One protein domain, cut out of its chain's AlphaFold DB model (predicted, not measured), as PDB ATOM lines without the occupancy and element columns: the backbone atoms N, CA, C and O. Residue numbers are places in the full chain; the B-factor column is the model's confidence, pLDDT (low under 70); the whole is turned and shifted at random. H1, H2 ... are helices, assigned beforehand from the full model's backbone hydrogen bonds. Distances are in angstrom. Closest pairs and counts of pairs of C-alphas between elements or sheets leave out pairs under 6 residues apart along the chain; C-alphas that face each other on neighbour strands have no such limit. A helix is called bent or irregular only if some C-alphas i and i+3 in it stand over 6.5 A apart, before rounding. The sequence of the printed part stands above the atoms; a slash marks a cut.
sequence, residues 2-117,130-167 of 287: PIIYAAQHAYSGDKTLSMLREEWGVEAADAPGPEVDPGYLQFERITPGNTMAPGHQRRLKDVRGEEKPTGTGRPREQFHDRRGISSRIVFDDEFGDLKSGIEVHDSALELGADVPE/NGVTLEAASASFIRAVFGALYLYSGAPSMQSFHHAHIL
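Overview. This is residues 2 to 117 and 130 to 167 of the 287 residues of an uncharacterized protein of Elsinoe australis (UniProt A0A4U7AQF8). At one end H2 crosses H6a, which folds back as H6b; long loops lead away to small helices H3, H4 and H5, and residues 109 to 117 stick out. The printed 154 residues, 68 in six helices, H1 to H6, with no named strand, are all helix by class. The whole is loose, radius of gyration of the C-alphas 19.8 A, spanning 54 by 44 by 30 A.

Arrangement. H2, residues 14 to 23, touches H6a, residues 134 to 152, with 134 to 142 alone, only just about perpendicular at 73 degrees; the closest C-alphas, Ser 18 and Ser 138, are 5.1 A apart. H6, residues 134 to 165, is one helix by its hydrogen bonds but bent: C-alphas 152 and 155 are 9.4 A apart. H4, residues 85 to 91, has 1 of 3 O i to N i+4 pairs within hydrogen-bond range, and 3 of 4 O i to N i+3.

Along the chain. H1, residues 2 to 12, begins at (6.002, -32.720, -11.204). H6b, residues 155 to 165, ends at (15.767, -54.823, -13.773). H3 is residues 60 to 63, H5 105 to 108.

Size, cuts and confidence. Residues 118 to 129 are cut, a gap of 28.8 A. The links H2 to H3, H3 to H4 and H4 to H5 are long. pLDDT is under 70 in 38 residues, among them 100 to 117.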
ATOM      1  N   PRO A   2       4.716 -32.542 -10.507       81.44
ATOM      2  CA  PRO A   2       6.002 -32.720 -11.204       81.44
ATOM      3  C   PRO A   2       6.808 -33.913 -10.664       81.44
ATOM      4  O   PRO A   2       7.666 -34.449 -11.352       81.44
ATOM      5  N   ILE A   3       6.508 -34.352  -9.440       91.31
ATOM      6  CA  ILE A   3       7.210 -35.444  -8.768       91.31
ATOM      7  C   ILE A   3       6.919 -36.795  -9.424       91.31
ATOM      8  O   ILE A   3       7.819 -37.622  -9.481       91.31
ATOM      9  N   ILE A   4       5.704 -37.021  -9.943       92.25
ATOM     10  CA  ILE A   4       5.362 -38.280 -10.626       92.25
ATOM     11  C   ILE A   4       6.187 -38.406 -11.909       92.25
ATOM     12  O   ILE A   4       6.831 -39.430 -12.110       92.25
ATOM     13  N   TYR A   5       6.258 -37.336 -12.704       93.00
ATOM     14  CA  TYR A   5       7.121 -37.271 -13.885       93.00
ATOM     15  C   TYR A   5       8.597 -37.471 -13.534       93.00
ATOM     16  O   TYR A   5       9.270 -38.296 -14.143       93.00
ATOM     17  N   ALA A   6       9.090 -36.786 -12.498       92.44
ATOM     18  CA  ALA A   6      10.466 -36.952 -12.039       92.44
ATOM     19  C   ALA A   6      10.753 -38.383 -11.556       92.44
ATOM     20  O   ALA A   6      11.832 -38.909 -11.808       92.44
ATOM     21  N   ALA A   7       9.797 -39.025 -10.879       94.38
ATOM     22  CA  ALA A   7       9.920 -40.407 -10.438       94.38
ATOM     23  C   ALA A   7       9.925 -41.372 -11.628       94.38
ATOM     24  O   ALA A   7      10.780 -42.250 -11.685       94.38
ATOM     25  N   GLN A   8       9.030 -41.182 -12.598       93.19
ATOM     26  CA  GLN A   8       8.992 -41.971 -13.828       93.19
ATOM     27  C   GLN A   8      10.300 -41.828 -14.613       93.19
ATOM     28  O   GLN A   8      10.931 -42.830 -14.929       93.19
ATOM     29  N   HIS A   9      10.776 -40.600 -14.820       92.75
ATOM     30  CA  HIS A   9      12.065 -40.327 -15.457       92.75
ATOM     31  C   HIS A   9      13.244 -40.924 -14.663       92.75
ATOM     32  O   HIS A   9      14.235 -41.365 -15.235       92.75
ATOM     33  N   ALA A  10      13.159 -40.987 -13.333       93.38
ATOM     34  CA  ALA A  10      14.188 -41.609 -12.502       93.38
ATOM     35  C   ALA A  10      14.166 -43.151 -12.507       93.38
ATOM     36  O   ALA A  10      15.123 -43.759 -12.029       93.38
ATOM     37  N   TYR A  11      13.118 -43.791 -13.034       94.38
ATOM     38  CA  TYR A  11      13.103 -45.236 -13.287       94.38
ATOM     39  C   TYR A  11      13.404 -45.555 -14.755       94.38
ATOM     40  O   TYR A  11      14.277 -46.377 -15.030       94.38
ATOM     41  N   SER A  12      12.722 -44.896 -15.693       93.56
ATOM     42  CA  SER A  12      12.731 -45.236 -17.122       93.56
ATOM     43  C   SER A  12      13.221 -44.117 -18.046       93.56
ATOM     44  O   SER A  12      12.995 -44.201 -19.250       93.56
ATOM     45  N   GLY A  13      13.844 -43.065 -17.514       92.25
ATOM     46  CA  GLY A  13      14.419 -41.991 -18.323       92.25
ATOM     47  C   GLY A  13      15.735 -42.398 -18.985       92.25
ATOM     48  O   GLY A  13      16.406 -43.345 -18.574       92.25
ATOM     49  N   ASP A  14      16.150 -41.642 -19.995       91.94
ATOM     50  CA  ASP A  14      17.277 -42.028 -20.852       91.94
ATOM     51  C   ASP A  14      18.589 -42.205 -20.075       91.94
ATOM     52  O   ASP A  14      19.359 -43.132 -20.325       91.94
ATOM     53  N   LYS A  15      18.808 -41.383 -19.045       92.50
ATOM     54  CA  LYS A  15      19.988 -41.490 -18.179       92.50
ATOM     55  C   LYS A  15      20.032 -42.799 -17.388       92.50
ATOM     56  O   LYS A  15      21.107 -43.359 -17.187       92.50
ATOM     57  N   THR A  16      18.889 -43.276 -16.899       93.88
ATOM     58  CA  THR A  16      18.832 -44.493 -16.075       93.88
ATOM     59  C   THR A  16      18.930 -45.733 -16.942       93.88
ATOM     60  O   THR A  16      19.592 -46.694 -16.560       93.88
ATOM     61  N   LEU A  17      18.347 -45.680 -18.138       94.88
ATOM     62  CA  LEU A  17      18.506 -46.711 -19.153       94.88
ATOM     63  C   LEU A  17      19.962 -46.773 -19.648       94.88
ATOM     64  O   LEU A  17      20.529 -47.856 -19.727       94.88
ATOM     65  N   SER A  18      20.633 -45.640 -19.848       94.81
ATOM     66  CA  SER A  18      22.066 -45.622 -20.184       94.81
ATOM     67  C   SER A  18      22.937 -46.337 -19.148       94.81
ATOM     68  O   SER A  18      23.790 -47.148 -19.511       94.81
ATOM     69  N   MET A  19      22.659 -46.122 -17.857       94.69
ATOM     70  CA  MET A  19      23.321 -46.858 -16.773       94.69
ATOM     71  C   MET A  19      23.011 -48.359 -16.825       94.69
ATOM     72  O   MET A  19      23.911 -49.172 -16.658       94.69
ATOM     73  N   LEU A  20      21.763 -48.744 -17.103       95.31
ATOM     74  CA  LEU A  20      21.384 -50.156 -17.214       95.31
ATOM     75  C   LEU A  20      22.107 -50.859 -18.374       95.31
ATOM     76  O   LEU A  20      22.521 -52.006 -18.240       95.31
ATOM     77  N   ARG A  21      22.307 -50.168 -19.500       95.38
ATOM     78  CA  ARG A  21      23.105 -50.679 -20.625       95.38
ATOM     79  C   ARG A  21      24.544 -50.978 -20.186       95.38
ATOM     80  O   ARG A  21      25.079 -52.024 -20.549       95.38
ATOM     81  N   GLU A  22      25.154 -50.083 -19.410       94.75
ATOM     82  CA  GLU A  22      26.503 -50.295 -18.862       94.75
ATOM     83  C   GLU A  22      26.537 -51.475 -17.889       94.75
ATOM     84  O   GLU A  22      27.441 -52.302 -17.964       94.75
ATOM     85  N   GLU A  23      25.522 -51.607 -17.031       95.25
ATOM     86  CA  GLU A  23      25.367 -52.748 -16.119       95.25
ATOM     87  C   GLU A  23      25.244 -54.087 -16.875       95.25
ATOM     88  O   GLU A  23      25.693 -55.118 -16.377       95.25
ATOM     89  N   TRP A  24      24.676 -54.085 -18.086       95.62
ATOM     90  CA  TRP A  24      24.583 -55.265 -18.960       95.62
ATOM     91  C   TRP A  24      25.848 -55.524 -19.788       95.62
ATOM     92  O   TRP A  24      25.908 -56.526 -20.498       95.62
ATOM     93  N   GLY A  25      26.855 -54.650 -19.707       95.62
ATOM     94  CA  GLY A  25      28.109 -54.783 -20.451       95.62
ATOM     95  C   GLY A  25      27.987 -54.482 -21.946       95.62
ATOM     96  O   GLY A  25      28.805 -54.959 -22.727       95.62
ATOM     97  N   VAL A  26      26.971 -53.718 -22.366       95.88
ATOM     98  CA  VAL A  26      26.783 -53.357 -23.780       95.88
ATOM     99  C   VAL A  26      27.552 -52.075 -24.096       95.88
ATOM    100  O   VAL A  26      27.157 -50.963 -23.730       95.88
ATOM    101  N   GLU A  27      28.662 -52.233 -24.807       94.81
ATOM    102  CA  GLU A  27      29.513 -51.130 -25.241       94.81
ATOM    103  C   GLU A  27      28.992 -50.479 -26.528       94.81
ATOM    104  O   GLU A  27      28.329 -51.104 -27.354       94.81
ATOM    105  N   ALA A  28      29.279 -49.188 -26.698       93.56
ATOM    106  CA  ALA A  28      28.904 -48.449 -27.899       93.56
ATOM    107  C   ALA A  28      30.034 -48.463 -28.928       93.56
ATOM    108  O   ALA A  28      31.185 -48.196 -28.585       93.56
ATOM    109  N   ALA A  29      29.682 -48.684 -30.193       92.88
ATOM    110  CA  ALA A  29      30.600 -48.501 -31.307       92.88
ATOM    111  C   ALA A  29      30.996 -47.021 -31.449       92.88
ATOM    112  O   ALA A  29      30.258 -46.109 -31.044       92.88
ATOM    113  N   ASP A  30      32.174 -46.769 -32.021       88.12
ATOM    114  CA  ASP A  30      32.619 -45.397 -32.277       88.12
ATOM    115  C   ASP A  30      31.950 -44.805 -33.524       88.12
ATOM    116  O   ASP A  30      31.453 -43.679 -33.488       88.12
ATOM    117  N   ALA A  31      31.845 -45.611 -34.583       88.69
ATOM    118  CA  ALA A  31      31.091 -45.307 -35.791       88.69
ATOM    119  C   ALA A  31      30.240 -46.522 -36.206       88.69
ATOM    120  O   ALA A  31      30.678 -47.661 -36.019       88.69
ATOM    121  N   PRO A  32      29.027 -46.312 -36.746       92.56
ATOM    122  CA  PRO A  32      28.226 -47.397 -37.298       92.56
ATOM    123  C   PRO A  32      28.871 -47.925 -38.587       92.56
ATOM    124  O   PRO A  32      29.301 -47.140 -39.433       92.56
ATOM    125  N   GLY A  33      28.919 -49.246 -38.761       91.50
ATOM    126  CA  GLY A  33      29.527 -49.850 -39.944       91.50
ATOM    127  C   GLY A  33      29.354 -51.371 -40.001       91.50
ATOM    128  O   GLY A  33      29.226 -52.010 -38.957       91.50
ATOM    129  N   PRO A  34      29.366 -51.969 -41.208       92.62
ATOM    130  CA  PRO A  34      29.211 -53.415 -41.386       92.62
ATOM    131  C   PRO A  34      30.411 -54.220 -40.866       92.62
ATOM    132  O   PRO A  34      30.293 -55.420 -40.644       92.62
ATOM    133  N   GLU A  35      31.563 -53.572 -40.686       92.62
ATOM    134  CA  GLU A  35      32.772 -54.160 -40.096       92.62
ATOM    135  C   GLU A  35      32.719 -54.298 -38.569       92.62
ATOM    136  O   GLU A  35      33.520 -55.034 -37.993       92.62
ATOM    137  N   VAL A  36      31.799 -53.591 -37.908       92.56
ATOM    138  CA  VAL A  36      31.668 -53.619 -36.451       92.56
ATOM    139  C   VAL A  36      30.862 -54.849 -36.038       92.56
ATOM    140  O   VAL A  36      29.808 -55.133 -36.609       92.56
ATOM    141  N   ASP A  37      31.341 -55.562 -35.018       93.25
ATOM    142  CA  ASP A  37      30.658 -56.732 -34.459       93.25
ATOM    143  C   ASP A  37      29.223 -56.363 -34.002       93.25
ATOM    144  O   ASP A  37      29.037 -55.328 -33.345       93.25
ATOM    145  N   PRO A  38      28.195 -57.177 -34.328       90.88
ATOM    146  CA  PRO A  38      26.816 -56.966 -33.878       90.88
ATOM    147  C   PRO A  38      26.634 -56.928 -32.350       90.88
ATOM    148  O   PRO A  38      25.577 -56.503 -31.886       90.88
ATOM    149  N   GLY A  39      27.623 -57.359 -31.560       91.69
ATOM    150  CA  GLY A  39      27.615 -57.227 -30.100       91.69
ATOM    151  C   GLY A  39      27.691 -55.783 -29.581       91.69
ATOM    152  O   GLY A  39      27.335 -55.540 -28.428       91.69
ATOM    153  N   TYR A  40      28.117 -54.822 -30.407       94.25
ATOM    154  CA  TYR A  40      28.205 -53.408 -30.030       94.25
ATOM    155  C   TYR A  40      26.938 -52.628 -30.383       94.25
ATOM    156  O   TYR A  40      26.322 -52.827 -31.430       94.25
ATOM    157  N   LEU A  41      26.587 -51.650 -29.545       95.12
ATOM    158  CA  LEU A  41      25.519 -50.702 -29.846       95.12
ATOM    159  C   LEU A  41      25.991 -49.702 -30.909       95.12
ATOM    160  O   LEU A  41      26.819 -48.831 -30.634       95.12
ATOM    161  N   GLN A  42      25.436 -49.814 -32.113       93.19
ATOM    162  CA  GLN A  42      25.753 -48.951 -33.250       93.19
ATOM    163  C   GLN A  42      24.695 -47.855 -33.409       93.19
ATOM    164  O   GLN A  42      23.499 -48.136 -33.447       93.19
ATOM    165  N   PHE A  43      25.130 -46.602 -33.508       92.06
ATOM    166  CA  PHE A  43      24.269 -45.456 -33.796       92.06
ATOM    167  C   PHE A  43      25.106 -44.305 -34.358       92.06
ATOM    168  O   PHE A  43      26.301 -44.195 -34.078       92.06
ATOM    169  N   GLU A  44      24.480 -43.432 -35.141       91.31
ATOM    170  CA  GLU A  44      25.118 -42.197 -35.589       91.31
ATOM    171  C   GLU A  44      25.123 -41.192 -34.431       91.31
ATOM    172  O   GLU A  44      24.075 -40.892 -33.858       91.31
ATOM    173  N   ARG A  45      26.297 -40.690 -34.035       88.38
ATOM    174  CA  ARG A  45      26.411 -39.739 -32.921       88.38
ATOM    175  C   ARG A  45      26.016 -38.342 -33.368       88.38
ATOM    176  O   ARG A  45      26.482 -37.853 -34.395       88.38
ATOM    177  N   ILE A  46      25.230 -37.654 -32.543       85.44
ATOM    178  CA  ILE A  46      24.976 -36.229 -32.760       85.44
ATOM    179  C   ILE A  46      26.294 -35.444 -32.722       85.44
ATOM    180  O   ILE A  46      27.106 -35.588 -31.803       85.44
ATOM    181  N   THR A  47      26.513 -34.589 -33.721       80.25
ATOM    182  CA  THR A  47      27.683 -33.709 -33.751       80.25
ATOM    183  C   THR A  47      27.626 -32.735 -32.570       80.25
ATOM    184  O   THR A  47      26.630 -32.015 -32.432       80.25
ATOM    185  N   PRO A  48      28.667 -32.666 -31.716       79.25
ATOM    186  CA  PRO A  48      28.674 -31.764 -30.571       79.25
ATOM    187  C   PRO A  48      28.486 -30.313 -31.013       79.25
ATOM    188  O   PRO A  48      29.168 -29.856 -31.919       79.25
ATOM    189  N   GLY A  49      27.649 -29.529 -30.327       71.69
ATOM    190  CA  GLY A  49      27.394 -28.130 -30.715       71.69
ATOM    191  C   GLY A  49      28.639 -27.222 -30.754       71.69
ATOM    192  O   GLY A  49      28.605 -26.139 -31.329       71.69
ATOM    193  N   ASN A  50      29.758 -27.642 -30.156       78.56
ATOM    194  CA  ASN A  50      31.028 -26.919 -30.224       78.56
ATOM    195  C   ASN A  50      31.843 -27.193 -31.503       78.56
ATOM    196  O   ASN A  50      32.858 -26.524 -31.691       78.56
ATOM    197  N   THR A  51      31.446 -28.140 -32.359       76.81
ATOM    198  CA  THR A  51      32.113 -28.368 -33.648       76.81
ATOM    199  C   THR A  51      31.897 -27.182 -34.585       76.81
ATOM    200  O   THR A  51      30.911 -26.452 -34.473       76.81
ATOM    201  N   MET A  52      32.844 -26.944 -35.493       76.31
ATOM    202  CA  MET A  52      32.694 -25.917 -36.527       76.31
ATOM    203  C   MET A  52      31.635 -26.368 -37.532       76.31
ATOM    204  O   MET A  52      31.649 -27.523 -37.960       76.31
ATOM    205  N   ALA A  53      30.716 -25.474 -37.900       71.31
ATOM    206  CA  ALA A  53      29.736 -25.778 -38.932       71.31
ATOM    207  C   ALA A  53      30.433 -25.905 -40.304       71.31
ATOM    208  O   ALA A  53      31.365 -25.142 -40.589       71.31
ATOM    209  N   PRO A  54      30.014 -26.850 -41.165       68.12
ATOM    210  CA  PRO A  54      30.621 -27.020 -42.479       68.12
ATOM    211  C   PRO A  54      30.491 -25.720 -43.290       68.12
ATOM    212  O   PRO A  54      29.412 -25.139 -43.410       68.12
ATOM    213  N   GLY A  55      31.622 -25.219 -43.795       68.44
ATOM    214  CA  GLY A  55      31.682 -23.993 -44.601       68.44
ATOM    215  C   GLY A  55      31.576 -22.665 -43.836       68.44
ATOM    216  O   GLY A  55      31.585 -21.619 -44.476       68.44
ATOM    217  N   HIS A  56      31.513 -22.664 -42.498       63.88
ATOM    218  CA  HIS A  56      31.342 -21.443 -41.699       63.88
ATOM    219  C   HIS A  56      32.418 -21.292 -40.613       63.88
ATOM    220  O   HIS A  56      32.827 -22.256 -39.976       63.88
ATOM    221  N   GLN A  57      32.822 -20.049 -40.316       72.56
ATOM    222  CA  GLN A  57      33.671 -19.720 -39.153       72.56
ATOM    223  C   GLN A  57      32.907 -19.742 -37.808       72.56
ATOM    224  O   GLN A  57      33.442 -19.325 -36.780       72.56
ATOM    225  N   ARG A  58      31.648 -20.197 -37.797       72.12
ATOM    226  CA  ARG A  58      30.777 -20.234 -36.613       72.12
ATOM    227  C   ARG A  58      30.660 -21.659 -36.076       72.12
ATOM    228  O   ARG A  58      30.720 -22.628 -36.835       72.12
ATOM    229  N   ARG A  59      30.486 -21.792 -34.757       75.56
ATOM    230  CA  ARG A  59      30.250 -23.097 -34.123       75.56
ATOM    231  C   ARG A  59      28.829 -23.556 -34.425       75.56
ATOM    232  O   ARG A  59      27.927 -22.733 -34.546       75.56
ATOM    233  N   LEU A  60      28.611 -24.863 -34.476       70.06
ATOM    234  CA  LEU A  60      27.315 -25.459 -34.787       70.06
ATOM    235  C   LEU A  60      26.208 -24.983 -33.833       70.06
ATOM    236  O   LEU A  60      25.090 -24.757 -34.271       70.06
ATOM    237  N   LYS A  61      26.515 -24.746 -32.553       68.62
ATOM    238  CA  LYS A  61      25.580 -24.168 -31.569       68.62
ATOM    239  C   LYS A  61      25.168 -22.726 -31.884       68.62
ATOM    240  O   LYS A  61      24.070 -22.327 -31.518       68.62
ATOM    241  N   ASP A  62      26.049 -21.962 -32.529       69.06
ATOM    242  CA  ASP A  62      25.815 -20.557 -32.877       69.06
ATOM    243  C   ASP A  62      25.033 -20.456 -34.198       69.06
ATOM    244  O   ASP A  62      24.361 -19.461 -34.437       69.06
ATOM    245  N   VAL A  63      25.094 -21.500 -35.034       64.25
ATOM    246  CA  VAL A  63      24.267 -21.667 -36.243       64.25
ATOM    247  C   VAL A  63      22.884 -22.230 -35.881       64.25
ATOM    248  O   VAL A  63      21.866 -21.701 -36.306       64.25
ATOM    249  N   ARG A  64      22.824 -23.241 -35.004       53.72
ATOM    250  CA  ARG A  64      21.574 -23.858 -34.516       53.72
ATOM    251  C   ARG A  64      20.753 -22.990 -33.562       53.72
ATOM    252  O   ARG A  64      19.638 -23.365 -33.227       53.72
ATOM    253  N   GLY A  65      21.276 -21.851 -33.110       48.09
ATOM    254  CA  GLY A  65      20.496 -20.887 -32.326       48.09
ATOM    255  C   GLY A  65      19.297 -20.302 -33.091       48.09
ATOM    256  O   GLY A  65      18.385 -19.776 -32.453       48.09
ATOM    257  N   GLU A  66      19.287 -20.414 -34.426       43.50
ATOM    258  CA  GLU A  66      18.204 -19.957 -35.309       43.50
ATOM    259  C   GLU A  66      17.161 -21.056 -35.603       43.50
ATOM    260  O   GLU A  66      15.970 -20.761 -35.680       43.50
ATOM    261  N   GLU A  67      17.560 -22.329 -35.644       48.03
ATOM    262  CA  GLU A  67      16.656 -23.479 -35.785       48.03
ATOM    263  C   GLU A  67      16.155 -23.937 -34.409       48.03
ATOM    264  O   GLU A  67      16.541 -24.981 -33.874       48.03
ATOM    265  N   LYS A  68      15.292 -23.128 -33.783       51.91
ATOM    266  CA  LYS A  68      14.517 -23.613 -32.633       51.91
ATOM    267  C   LYS A  68      13.705 -24.832 -33.089       51.91
ATOM    268  O   LYS A  68      13.094 -24.751 -34.155       51.91
ATOM    269  N   PRO A  69      13.670 -25.930 -32.307       51.72
ATOM    270  CA  PRO A  69      12.848 -27.086 -32.640       51.72
ATOM    271  C   PRO A  69      11.430 -26.615 -32.950       51.72
ATOM    272  O   PRO A  69      10.809 -25.914 -32.151       51.72
ATOM    273  N   THR A  70      10.977 -26.943 -34.153       54.78
ATOM    274  CA  THR A  70       9.663 -26.589 -34.671       54.78
ATOM    275  C   THR A  70       8.578 -27.178 -33.774       54.78
ATOM    276  O   THR A  70       8.691 -28.325 -33.344       54.78
ATOM    277  N   GLY A  71       7.562 -26.361 -33.485       58.47
ATOM    278  CA  GLY A  71       6.242 -26.740 -32.979       58.47
ATOM    279  C   GLY A  71       6.183 -27.779 -31.852       58.47
ATOM    280  O   GLY A  71       6.329 -28.980 -32.044       58.47
ATOM    281  N   THR A  72       5.792 -27.336 -30.668       64.00
ATOM    282  CA  THR A  72       5.396 -28.186 -29.532       64.00
ATOM    283  C   THR A  72       3.961 -28.711 -29.658       64.00
ATOM    284  O   THR A  72       3.431 -29.305 -28.720       64.00
ATOM    285  N   GLY A  73       3.283 -28.429 -30.780       64.25
ATOM    286  CA  GLY A  73       1.863 -28.726 -30.993       64.25
ATOM    287  C   GLY A  73       0.907 -27.926 -30.093       64.25
ATOM    288  O   GLY A  73      -0.293 -28.193 -30.079       64.25
ATOM    289  N   ARG A  74       1.404 -26.949 -29.322       72.56
ATOM    290  CA  ARG A  74       0.593 -26.158 -28.386       72.56
ATOM    291  C   ARG A  74       0.004 -24.917 -29.064       72.56
ATOM    292  O   ARG A  74       0.715 -24.232 -29.799       72.56
ATOM    293  N   PRO A  75      -1.248 -24.540 -28.744       70.19
ATOM    294  CA  PRO A  75      -1.776 -23.239 -29.140       70.19
ATOM    295  C   PRO A  75      -0.908 -22.105 -28.578       70.19
ATOM    296  O   PRO A  75      -0.509 -22.156 -27.413       70.19
ATOM    297  N   ARG A  76      -0.673 -21.059 -29.381       68.69
ATOM    298  CA  ARG A  76       0.015 -19.816 -28.963       68.69
ATOM    299  C   ARG A  76       1.451 -19.996 -28.448       68.69
ATOM    300  O   ARG A  76       1.923 -19.208 -27.635       68.69
ATOM    301  N   GLU A  77       2.185 -20.978 -28.960       68.00
ATOM    302  CA  GLU A  77       3.578 -21.227 -28.557       68.00
ATOM    303  C   GLU A  77       4.508 -20.009 -28.710       68.00
ATOM    304  O   GLU A  77       5.408 -19.804 -27.893       68.00
ATOM    305  N   GLN A  78       4.240 -19.161 -29.707       70.62
ATOM    306  CA  GLN A  78       4.989 -17.935 -30.001       70.62
ATOM    307  C   GLN A  78       5.095 -16.979 -28.799       70.62
ATOM    308  O   GLN A  78       6.055 -16.220 -28.696       70.62
ATOM    309  N   PHE A  79       4.130 -17.027 -27.876       70.44
ATOM    310  CA  PHE A  79       4.072 -16.134 -26.720       70.44
ATOM    311  C   PHE A  79       4.874 -16.637 -25.509       70.44
ATOM    312  O   PHE A  79       4.942 -15.940 -24.500       70.44
ATOM    313  N   HIS A  80       5.514 -17.814 -25.598       69.75
ATOM    314  CA  HIS A  80       6.295 -18.418 -24.507       69.75
ATOM    315  C   HIS A  80       5.543 -18.439 -23.161       69.75
ATOM    316  O   HIS A  80       6.119 -18.221 -22.090       69.75
ATOM    317  N   ASP A  81       4.241 -18.720 -23.221       76.88
ATOM    318  CA  ASP A  81       3.360 -18.691 -22.060       76.88
ATOM    319  C   ASP A  81       3.743 -19.729 -20.992       76.88
ATOM    320  O   ASP A  81       4.336 -20.788 -21.248       76.88
ATOM    321  N   ARG A  82       3.353 -19.442 -19.743       81.06
ATOM    322  CA  ARG A  82       3.568 -20.355 -18.615       81.06
ATOM    323  C   ARG A  82       2.894 -21.703 -18.886       81.06
ATOM    324  O   ARG A  82       1.675 -21.808 -18.992       81.06
ATOM    325  N   ARG A  83       3.689 -22.774 -18.845       83.38
ATOM    326  CA  ARG A  83       3.196 -24.152 -18.972       83.38
ATOM    327  C   ARG A  83       2.542 -24.637 -17.675       83.38
ATOM    328  O   ARG A  83       3.204 -24.752 -16.640       83.38
ATOM    329  N   GLY A  84       1.249 -24.945 -17.747       85.25
ATOM    330  CA  GLY A  84       0.513 -25.645 -16.691       85.25
ATOM    331  C   GLY A  84       0.926 -27.117 -16.561       85.25
ATOM    332  O   GLY A  84       1.517 -27.681 -17.473       85.25
ATOM    333  N   ILE A  85       0.620 -27.737 -15.419       85.81
ATOM    334  CA  ILE A  85       0.893 -29.165 -15.164       85.81
ATOM    335  C   ILE A  85      -0.118 -30.057 -15.898       85.81
ATOM    336  O   ILE A  85       0.268 -31.073 -16.465       85.81
ATOM    337  N   SER A  86      -1.393 -29.660 -15.926       87.75
ATOM    338  CA  SER A  86      -2.458 -30.403 -16.611       87.75
ATOM    339  C   SER A  86      -2.245 -30.468 -18.122       87.75
ATOM    340  O   SER A  86      -2.493 -31.506 -18.723       87.75
ATOM    341  N   SER A  87      -1.721 -29.400 -18.733       86.50
ATOM    342  CA  SER A  87      -1.438 -29.389 -20.172       86.50
ATOM    343  C   SER A  87      -0.309 -30.340 -20.565       86.50
ATOM    344  O   SER A  87      -0.310 -30.834 -21.687       86.50
ATOM    345  N   ARG A  88       0.612 -30.668 -19.647       87.69
ATOM    346  CA  ARG A  88       1.689 -31.633 -19.925       87.69
ATOM    347  C   ARG A  88       1.170 -33.044 -20.173       87.69
ATOM    348  O   ARG A  88       1.712 -33.741 -21.009       87.69
ATOM    349  N   ILE A  89       0.078 -33.431 -19.512       88.19
ATOM    350  CA  ILE A  89      -0.506 -34.775 -19.661       88.19
ATOM    351  C   ILE A  89      -0.934 -35.039 -21.117       88.19
ATOM    352  O   ILE A  89      -0.914 -36.179 -21.564       88.19
ATOM    353  N   VAL A  90      -1.337 -33.990 -21.844       86.12
ATOM    354  CA  VAL A  90      -1.869 -34.100 -23.210       86.12
ATOM    355  C   VAL A  90      -0.815 -33.761 -24.263       86.12
ATOM    356  O   VAL A  90      -0.674 -34.491 -25.240       86.12
ATOM    357  N   PHE A  91      -0.096 -32.647 -24.089       83.06
ATOM    358  CA  PHE A  91       0.768 -32.095 -25.140       83.06
ATOM    359  C   PHE A  91       2.232 -32.529 -25.036       83.06
ATOM    360  O   PHE A  91       2.926 -32.558 -26.048       83.06
ATOM    361  N   ASP A  92       2.708 -32.854 -23.834       85.38
ATOM    362  CA  ASP A  92       4.106 -33.231 -23.624       85.38
ATOM    363  C   ASP A  92       4.303 -34.746 -23.798       85.38
ATOM    364  O   ASP A  92       3.386 -35.493 -24.166       85.38
ATOM    365  N   ASP A  93       5.541 -35.196 -23.638       86.88
ATOM    366  CA  ASP A  93       5.901 -36.610 -23.645       86.88
ATOM    367  C   ASP A  93       5.529 -37.337 -22.340       86.88
ATOM    368  O   ASP A  93       4.931 -36.779 -21.417       86.88
ATOM    369  N   GLU A  94       5.885 -38.620 -22.275       87.62
ATOM    370  CA  GLU A  94       5.632 -39.478 -21.116       87.62
ATOM    371  C   GLU A  94       6.314 -38.991 -19.823       87.62
ATOM    372  O   GLU A  94       5.896 -39.385 -18.733       87.62
ATOM    373  N   PHE A  95       7.314 -38.112 -19.922       90.06
ATOM    374  CA  PHE A  95       8.041 -37.507 -18.805       90.06
ATOM    375  C   PHE A  95       7.655 -36.039 -18.557       90.06
ATOM    376  O   PHE A  95       8.156 -35.419 -17.619       90.06
ATOM    377  N   GLY A  96       6.721 -35.477 -19.330       86.38
ATOM    378  CA  GLY A  96       6.303 -34.080 -19.224       86.38
ATOM    379  C   GLY A  96       7.301 -33.078 -19.823       86.38
ATOM    380  O   GLY A  96       7.274 -31.898 -19.441       86.38
ATOM    381  N   ASP A  97       8.163 -33.540 -20.727       85.44
ATOM    382  CA  ASP A  97       9.083 -32.756 -21.541       85.44
ATOM    383  C   ASP A  97       8.468 -32.397 -22.902       85.44
ATOM    384  O   ASP A  97       7.546 -33.034 -23.414       85.44
ATOM    385  N   LEU A  98       8.950 -31.293 -23.476       80.44
ATOM    386  CA  LEU A  98       8.422 -30.787 -24.740       80.44
ATOM    387  C   LEU A  98       8.800 -31.736 -25.872       80.44
ATOM    388  O   LEU A  98       9.982 -31.989 -26.101       80.44
ATOM    389  N   LYS A  99       7.802 -32.174 -26.634       72.56
ATOM    390  CA  LYS A  99       8.045 -32.851 -27.904       72.56
ATOM    391  C   LYS A  99       8.513 -31.816 -28.924       72.56
ATOM    392  O   LYS A  99       7.813 -30.841 -29.182       72.56
ATOM    393  N   SER A 100       9.708 -32.010 -29.468       63.62
ATOM    394  CA  SER A 100      10.218 -31.242 -30.605       63.62
ATOM    395  C   SER A 100       9.787 -31.892 -31.918       63.62
ATOM    396  O   SER A 100       9.871 -33.115 -32.028       63.62
ATOM    397  N   GLY A 101       9.408 -31.097 -32.921       57.16
ATOM    398  CA  GLY A 101       9.143 -31.585 -34.276       57.16
ATOM    399  C   GLY A 101       7.718 -32.085 -34.512       57.16
ATOM    400  O   GLY A 101       7.519 -32.940 -35.371       57.16
ATOM    401  N   ILE A 102       6.732 -31.589 -33.757       58.94
ATOM    402  CA  ILE A 102       5.313 -31.873 -34.010       58.94
ATOM    403  C   ILE A 102       4.721 -30.737 -34.842       58.94
ATOM    404  O   ILE A 102       4.921 -29.560 -34.538       58.94
ATOM    405  N   GLU A 103       3.963 -31.087 -35.882       54.22
ATOM    406  CA  GLU A 103       3.211 -30.111 -36.669       54.22
ATOM    407  C   GLU A 103       2.311 -29.266 -35.755       54.22
ATOM    408  O   GLU A 103       1.629 -29.766 -34.856       54.22
ATOM    409  N   VAL A 104       2.350 -27.948 -35.938       57.88
ATOM    410  CA  VAL A 104       1.648 -27.001 -35.066       57.88
ATOM    411  C   VAL A 104       0.136 -27.264 -35.148       57.88
ATOM    412  O   VAL A 104      -0.401 -27.610 -36.198       57.88
ATOM    413  N   HIS A 105      -0.588 -27.079 -34.045       53.66
ATOM    414  CA  HIS A 105      -2.048 -27.234 -34.010       53.66
ATOM    415  C   HIS A 105      -2.780 -26.404 -35.093       53.66
ATOM    416  O   HIS A 105      -3.808 -26.832 -35.610       53.66
ATOM    417  N   ASP A 106      -2.224 -25.249 -35.479       55.47
ATOM    418  CA  ASP A 106      -2.767 -24.375 -36.530       55.47
ATOM    419  C   ASP A 106      -2.666 -24.997 -37.937       55.47
ATOM    420  O   ASP A 106      -3.544 -24.775 -38.769       55.47
ATOM    421  N   SER A 107      -1.644 -25.826 -38.180       56.34
ATOM    422  CA  SER A 107      -1.515 -26.636 -39.400       56.34
ATOM    423  C   SER A 107      -2.464 -27.839 -39.402       56.34
ATOM    424  O   SER A 107      -3.044 -28.146 -40.436       56.34
ATOM    425  N   ALA A 108      -2.699 -28.471 -38.246       55.25
ATOM    426  CA  ALA A 108      -3.592 -29.631 -38.130       55.25
ATOM    427  C   ALA A 108      -5.093 -29.292 -38.257       55.25
ATOM    428  O   ALA A 108      -5.896 -30.172 -38.559       55.25
ATOM    429  N   LEU A 109      -5.485 -28.037 -38.003       60.78
ATOM    430  CA  LEU A 109      -6.869 -27.558 -38.132       60.78
ATOM    431  C   LEU A 109      -7.154 -26.809 -39.443       60.78
ATOM    432  O   LEU A 109      -8.246 -26.265 -39.583       60.78
ATOM    433  N   GLU A 110      -6.189 -26.735 -40.367       56.56
ATOM    434  CA  GLU A 110      -6.304 -26.015 -41.653       56.56
ATOM    435  C   GLU A 110      -6.765 -24.543 -41.527       56.56
ATOM    436  O   GLU A 110      -7.161 -23.908 -42.501       56.56
ATOM    437  N   LEU A 111      -6.659 -23.939 -40.337       60.44
ATOM    438  CA  LEU A 111      -7.082 -22.555 -40.066       60.44
ATOM    439  C   LEU A 111      -6.157 -21.501 -40.708       60.44
ATOM    440  O   LEU A 111      -6.402 -20.304 -40.573       60.44
ATOM    441  N   GLY A 112      -5.094 -21.937 -41.393       51.44
ATOM    442  CA  GLY A 112      -4.129 -21.107 -42.120       51.44
ATOM    443  C   GLY A 112      -4.264 -21.136 -43.649       51.44
ATOM    444  O   GLY A 112      -3.368 -20.635 -44.323       51.44
ATOM    445  N   ALA A 113      -5.338 -21.710 -44.208       53.09
ATOM    446  CA  ALA A 113      -5.513 -21.884 -45.658       53.09
ATOM    447  C   ALA A 113      -5.589 -20.574 -46.482       53.09
ATOM    448  O   ALA A 113      -5.457 -20.618 -47.701       53.09
ATOM    449  N   ASP A 114      -5.738 -19.411 -45.836       50.31
ATOM    450  CA  ASP A 114      -5.811 -18.105 -46.511       50.31
ATOM    451  C   ASP A 114      -4.454 -17.373 -46.607       50.31
ATOM    452  O   ASP A 114      -4.386 -16.227 -47.063       50.31
ATOM    453  N   VAL A 115      -3.350 -17.995 -46.170       49.66
ATOM    454  CA  VAL A 115      -2.007 -17.399 -46.279       49.66
ATOM    455  C   VAL A 115      -1.409 -17.759 -47.648       49.66
ATOM    456  O   VAL A 115      -1.320 -18.944 -47.966       49.66
ATOM    457  N   PRO A 116      -0.991 -16.781 -48.479       44.91
ATOM    458  CA  PRO A 116      -0.530 -17.050 -49.836       44.91
ATOM    459  C   PRO A 116       0.672 -18.001 -49.857       44.91
ATOM    460  O   PRO A 116       1.687 -17.773 -49.198       44.91
ATOM    461  N   GLU A 117       0.549 -19.024 -50.702       46.41
ATOM    462  CA  GLU A 117       1.476 -20.135 -50.983       46.41
ATOM    463  C   GLU A 117       2.936 -19.694 -51.241       46.41
ATOM    464  O   GLU A 117       3.875 -20.463 -51.065       46.41
ATOM    465  N   ASN A 130      20.721 -36.473 -38.362       66.12
ATOM    466  CA  ASN A 130      20.145 -37.749 -37.902       66.12
ATOM    467  C   ASN A 130      20.945 -38.460 -36.784       66.12
ATOM    468  O   ASN A 130      20.711 -39.629 -36.486       66.12
ATOM    469  N   GLY A 131      21.900 -37.772 -36.159       75.75
ATOM    470  CA  GLY A 131      22.659 -38.265 -35.034       75.75
ATOM    471  C   GLY A 131      21.861 -38.219 -33.732       75.75
ATOM    472  O   GLY A 131      21.190 -37.240 -33.406       75.75
ATOM    473  N   VAL A 132      22.001 -39.278 -32.947       87.25
ATOM    474  CA  VAL A 132      21.355 -39.492 -31.652       87.25
ATOM    475  C   VAL A 132      22.409 -39.375 -30.544       87.25
ATOM    476  O   VAL A 132      23.610 -39.576 -30.763       87.25
ATOM    477  N   THR A 133      21.997 -38.993 -29.335       90.56
ATOM    478  CA  THR A 133      22.884 -39.042 -28.165       90.56
ATOM    479  C   THR A 133      23.079 -40.486 -27.709       90.56
ATOM    480  O   THR A 133      22.215 -41.338 -27.901       90.56
ATOM    481  N   LEU A 134      24.203 -40.768 -27.046       91.50
ATOM    482  CA  LEU A 134      24.447 -42.098 -26.480       91.50
ATOM    483  C   LEU A 134      23.328 -42.524 -25.515       91.50
ATOM    484  O   LEU A 134      22.896 -43.672 -25.539       91.50
ATOM    485  N   GLU A 135      22.838 -41.588 -24.699       92.56
ATOM    486  CA  GLU A 135      21.759 -41.841 -23.742       92.56
ATOM    487  C   GLU A 135      20.458 -42.231 -24.461       92.56
ATOM    488  O   GLU A 135      19.886 -43.278 -24.160       92.56
ATOM    489  N   ALA A 136      20.038 -41.485 -25.485       90.44
ATOM    490  CA  ALA A 136      18.827 -41.812 -26.237       90.44
ATOM    491  C   ALA A 136      18.959 -43.131 -27.028       90.44
ATOM    492  O   ALA A 136      18.015 -43.923 -27.067       90.44
ATOM    493  N   ALA A 137      20.136 -43.422 -27.596       93.31
ATOM    494  CA  ALA A 137      20.410 -44.696 -28.270       93.31
ATOM    495  C   ALA A 137      20.398 -45.887 -27.293       93.31
ATOM    496  O   ALA A 137      19.894 -46.964 -27.604       93.31
ATOM    497  N   SER A 138      20.916 -45.702 -26.079       94.94
ATOM    498  CA  SER A 138      20.863 -46.731 -25.036       94.94
ATOM    499  C   SER A 138      19.434 -46.988 -24.544       94.94
ATOM    500  O   SER A 138      19.042 -48.134 -24.318       94.94
ATOM    501  N   ALA A 139      18.626 -45.930 -24.444       93.81
ATOM    502  CA  ALA A 139      17.228 -46.016 -24.064       93.81
ATOM    503  C   ALA A 139      16.403 -46.762 -25.115       93.81
ATOM    504  O   ALA A 139      15.603 -47.635 -24.765       93.81
ATOM    505  N   SER A 140      16.612 -46.462 -26.402       94.44
ATOM    506  CA  SER A 140      15.947 -47.170 -27.498       94.44
ATOM    507  C   SER A 140      16.355 -48.643 -27.551       94.44
ATOM    508  O   SER A 140      15.479 -49.494 -27.689       94.44
ATOM    509  N   PHE A 141      17.637 -48.961 -27.335       96.06
ATOM    510  CA  PHE A 141      18.127 -50.338 -27.220       96.06
ATOM    511  C   PHE A 141      17.402 -51.114 -26.116       96.06
ATOM    512  O   PHE A 141      16.841 -52.178 -26.376       96.06
ATOM    513  N   ILE A 142      17.339 -50.576 -24.895       96.69
ATOM    514  CA  ILE A 142      16.673 -51.271 -23.788       96.69
ATOM    515  C   ILE A 142      15.180 -51.440 -24.067       96.69
ATOM    516  O   ILE A 142      14.652 -52.542 -23.919       96.69
ATOM    517  N   ARG A 143      14.498 -50.384 -24.530       95.38
ATOM    518  CA  ARG A 143      13.085 -50.460 -24.940       95.38
ATOM    519  C   ARG A 143      12.875 -51.540 -26.015       95.38
ATOM    520  O   ARG A 143      11.915 -52.306 -25.921       95.38
ATOM    521  N   ALA A 144      13.791 -51.668 -26.978       96.50
ATOM    522  CA  ALA A 144      13.754 -52.704 -28.010       96.50
ATOM    523  C   ALA A 144      13.944 -54.119 -27.438       96.50
ATOM    524  O   ALA A 144      13.220 -55.025 -27.841       96.50
ATOM    525  N   VAL A 145      14.831 -54.314 -26.453       96.19
ATOM    526  CA  VAL A 145      14.995 -55.602 -25.748       96.19
ATOM    527  C   VAL A 145      13.699 -56.013 -25.047       96.19
ATOM    528  O   VAL A 145      13.252 -57.152 -25.189       96.19
ATOM    529  N   PHE A 146      13.043 -55.085 -24.342       96.44
ATOM    530  CA  PHE A 146      11.733 -55.342 -23.729       96.44
ATOM    531  C   PHE A 146      10.660 -55.684 -24.773       96.44
ATOM    532  O   PHE A 146       9.860 -56.597 -24.553       96.44
ATOM    533  N   GLY A 147      10.660 -54.994 -25.919       96.81
ATOM    534  CA  GLY A 147       9.768 -55.280 -27.046       96.81
ATOM    535  C   GLY A 147       9.998 -56.667 -27.651       96.81
ATOM    536  O   GLY A 147       9.047 -57.426 -27.831       96.81
ATOM    537  N   ALA A 148      11.253 -57.046 -27.891       96.88
ATOM    538  CA  ALA A 148      11.621 -58.368 -28.395       96.88
ATOM    539  C   ALA A 148      11.207 -59.480 -27.418       96.88
ATOM    540  O   ALA A 148      10.614 -60.483 -27.821       96.88
ATOM    541  N   LEU A 149      11.442 -59.270 -26.118       97.06
ATOM    542  CA  LEU A 149      11.027 -60.202 -25.073       97.06
ATOM    543  C   LEU A 149       9.504 -60.363 -25.043       97.06
ATOM    544  O   LEU A 149       9.011 -61.485 -24.929       97.06
ATOM    545  N   TYR A 150       8.757 -59.267 -25.186       96.88
ATOM    546  CA  TYR A 150       7.299 -59.303 -25.264       96.88
ATOM    547  C   TYR A 150       6.802 -60.105 -26.474       96.88
ATOM    548  O   TYR A 150       5.905 -60.931 -26.320       96.88
ATOM    549  N   LEU A 151       7.400 -59.908 -27.654       97.50
ATOM    550  CA  LEU A 151       7.013 -60.617 -28.877       97.50
ATOM    551  C   LEU A 151       7.312 -62.120 -28.810       97.50
ATOM    552  O   LEU A 151       6.490 -62.919 -29.249       97.50
ATOM    553  N   TYR A 152       8.459 -62.512 -28.248       97.38
ATOM    554  CA  TYR A 152       8.880 -63.917 -28.227       97.38
ATOM    555  C   TYR A 152       8.318 -64.710 -27.038       97.38
ATOM    556  O   TYR A 152       7.902 -65.856 -27.186       97.38
ATOM    557  N   SER A 153       8.309 -64.112 -25.843       95.75
ATOM    558  CA  SER A 153       7.986 -64.800 -24.580       95.75
ATOM    559  C   SER A 153       6.677 -64.336 -23.928       95.75
ATOM    560  O   SER A 153       6.264 -64.881 -22.899       95.75
ATOM    561  N   GLY A 154       6.017 -63.338 -24.519       94.31
ATOM    562  CA  GLY A 154       4.744 -62.793 -24.064       94.31
ATOM    563  C   GLY A 154       4.840 -61.816 -22.887       94.31
ATOM    564  O   GLY A 154       5.892 -61.546 -22.303       94.31
ATOM    565  N   ALA A 155       3.670 -61.306 -22.495       92.12
ATOM    566  CA  ALA A 155       3.507 -60.338 -21.412       92.12
ATOM    567  C   ALA A 155       4.055 -60.761 -20.028       92.12
ATOM    568  O   ALA A 155       4.690 -59.923 -19.386       92.12
ATOM    569  N   PRO A 156       3.830 -61.993 -19.514       91.88
ATOM    570  CA  PRO A 156       4.216 -62.320 -18.137       91.88
ATOM    571  C   PRO A 156       5.738 -62.346 -17.947       91.88
ATOM    572  O   PRO A 156       6.244 -61.843 -16.944       91.88
ATOM    573  N   SER A 157       6.465 -62.871 -18.931       94.06
ATOM    574  CA  SER A 157       7.928 -62.921 -18.947       94.06
ATOM    575  C   SER A 157       8.528 -61.515 -18.991       94.06
ATOM    576  O   SER A 157       9.407 -61.193 -18.194       94.06
ATOM    577  N   MET A 158       7.979 -60.641 -19.845       95.50
ATOM    578  CA  MET A 158       8.379 -59.235 -19.923       95.50
ATOM    579  C   MET A 158       8.132 -58.490 -18.604       95.50
ATOM    580  O   MET A 158       9.025 -57.802 -18.115       95.50
ATOM    581  N   GLN A 159       6.965 -58.669 -17.977       93.56
ATOM    582  CA  GLN A 159       6.654 -58.037 -16.688       93.56
ATOM    583  C   GLN A 159       7.593 -58.501 -15.569       93.56
ATOM    584  O   GLN A 159       8.028 -57.680 -14.760       93.56
ATOM    585  N   SER A 160       7.921 -59.796 -15.529       94.75
ATOM    586  CA  SER A 160       8.899 -60.345 -14.583       94.75
ATOM    587  C   SER A 160      10.282 -59.724 -14.801       94.75
ATOM    588  O   SER A 160      10.904 -59.233 -13.859       94.75
ATOM    589  N   PHE A 161      10.723 -59.642 -16.059       96.50
ATOM    590  CA  PHE A 161      11.999 -59.037 -16.432       96.50
ATOM    591  C   PHE A 161      12.059 -57.536 -16.096       96.50
ATOM    592  O   PHE A 161      13.059 -57.068 -15.550       96.50
ATOM    593  N   HIS A 162      10.968 -56.797 -16.322       95.69
ATOM    594  CA  HIS A 162      10.838 -55.380 -15.957       95.69
ATOM    595  C   HIS A 162      10.900 -55.185 -14.443       95.69
ATOM    596  O   HIS A 162      11.577 -54.283 -13.950       95.69
ATOM    597  N   HIS A 163      10.233 -56.055 -13.684       94.69
ATOM    598  CA  HIS A 163      10.289 -56.011 -12.229       94.69
ATOM    599  C   HIS A 163      11.702 -56.299 -11.698       94.69
ATOM    600  O   HIS A 163      12.131 -55.674 -10.732       94.69
ATOM    601  N   ALA A 164      12.434 -57.214 -12.338       96.12
ATOM    602  CA  ALA A 164      13.783 -57.597 -11.936       96.12
ATOM    603  C   ALA A 164      14.852 -56.531 -12.237       96.12
ATOM    604  O   ALA A 164      15.782 -56.395 -11.446       96.12
ATOM    605  N   HIS A 165      14.724 -55.766 -13.329       95.12
ATOM    606  CA  HIS A 165      15.767 -54.823 -13.773       95.12
ATOM    607  C   HIS A 165      15.420 -53.346 -13.557       95.12
ATOM    608  O   HIS A 165      16.298 -52.554 -13.224       95.12
ATOM    609  N   ILE A 166      14.151 -52.958 -13.734       95.31
ATOM    610  CA  ILE A 166      13.719 -51.559 -13.609       95.31
ATOM    611  C   ILE A 166      13.175 -51.291 -12.204       95.31
ATOM    612  O   ILE A 166      13.680 -50.414 -11.507       95.31
ATOM    613  N   LEU A 167      12.175 -52.060 -11.755       94.12
ATOM    614  CA  LEU A 167      11.494 -51.798 -10.472       94.12
ATOM    615  C   LEU A 167      12.272 -52.267  -9.236       94.12
ATOM    616  O   LEU A 167      11.934 -51.874  -8.124       94.12
TER     617      LEU A 167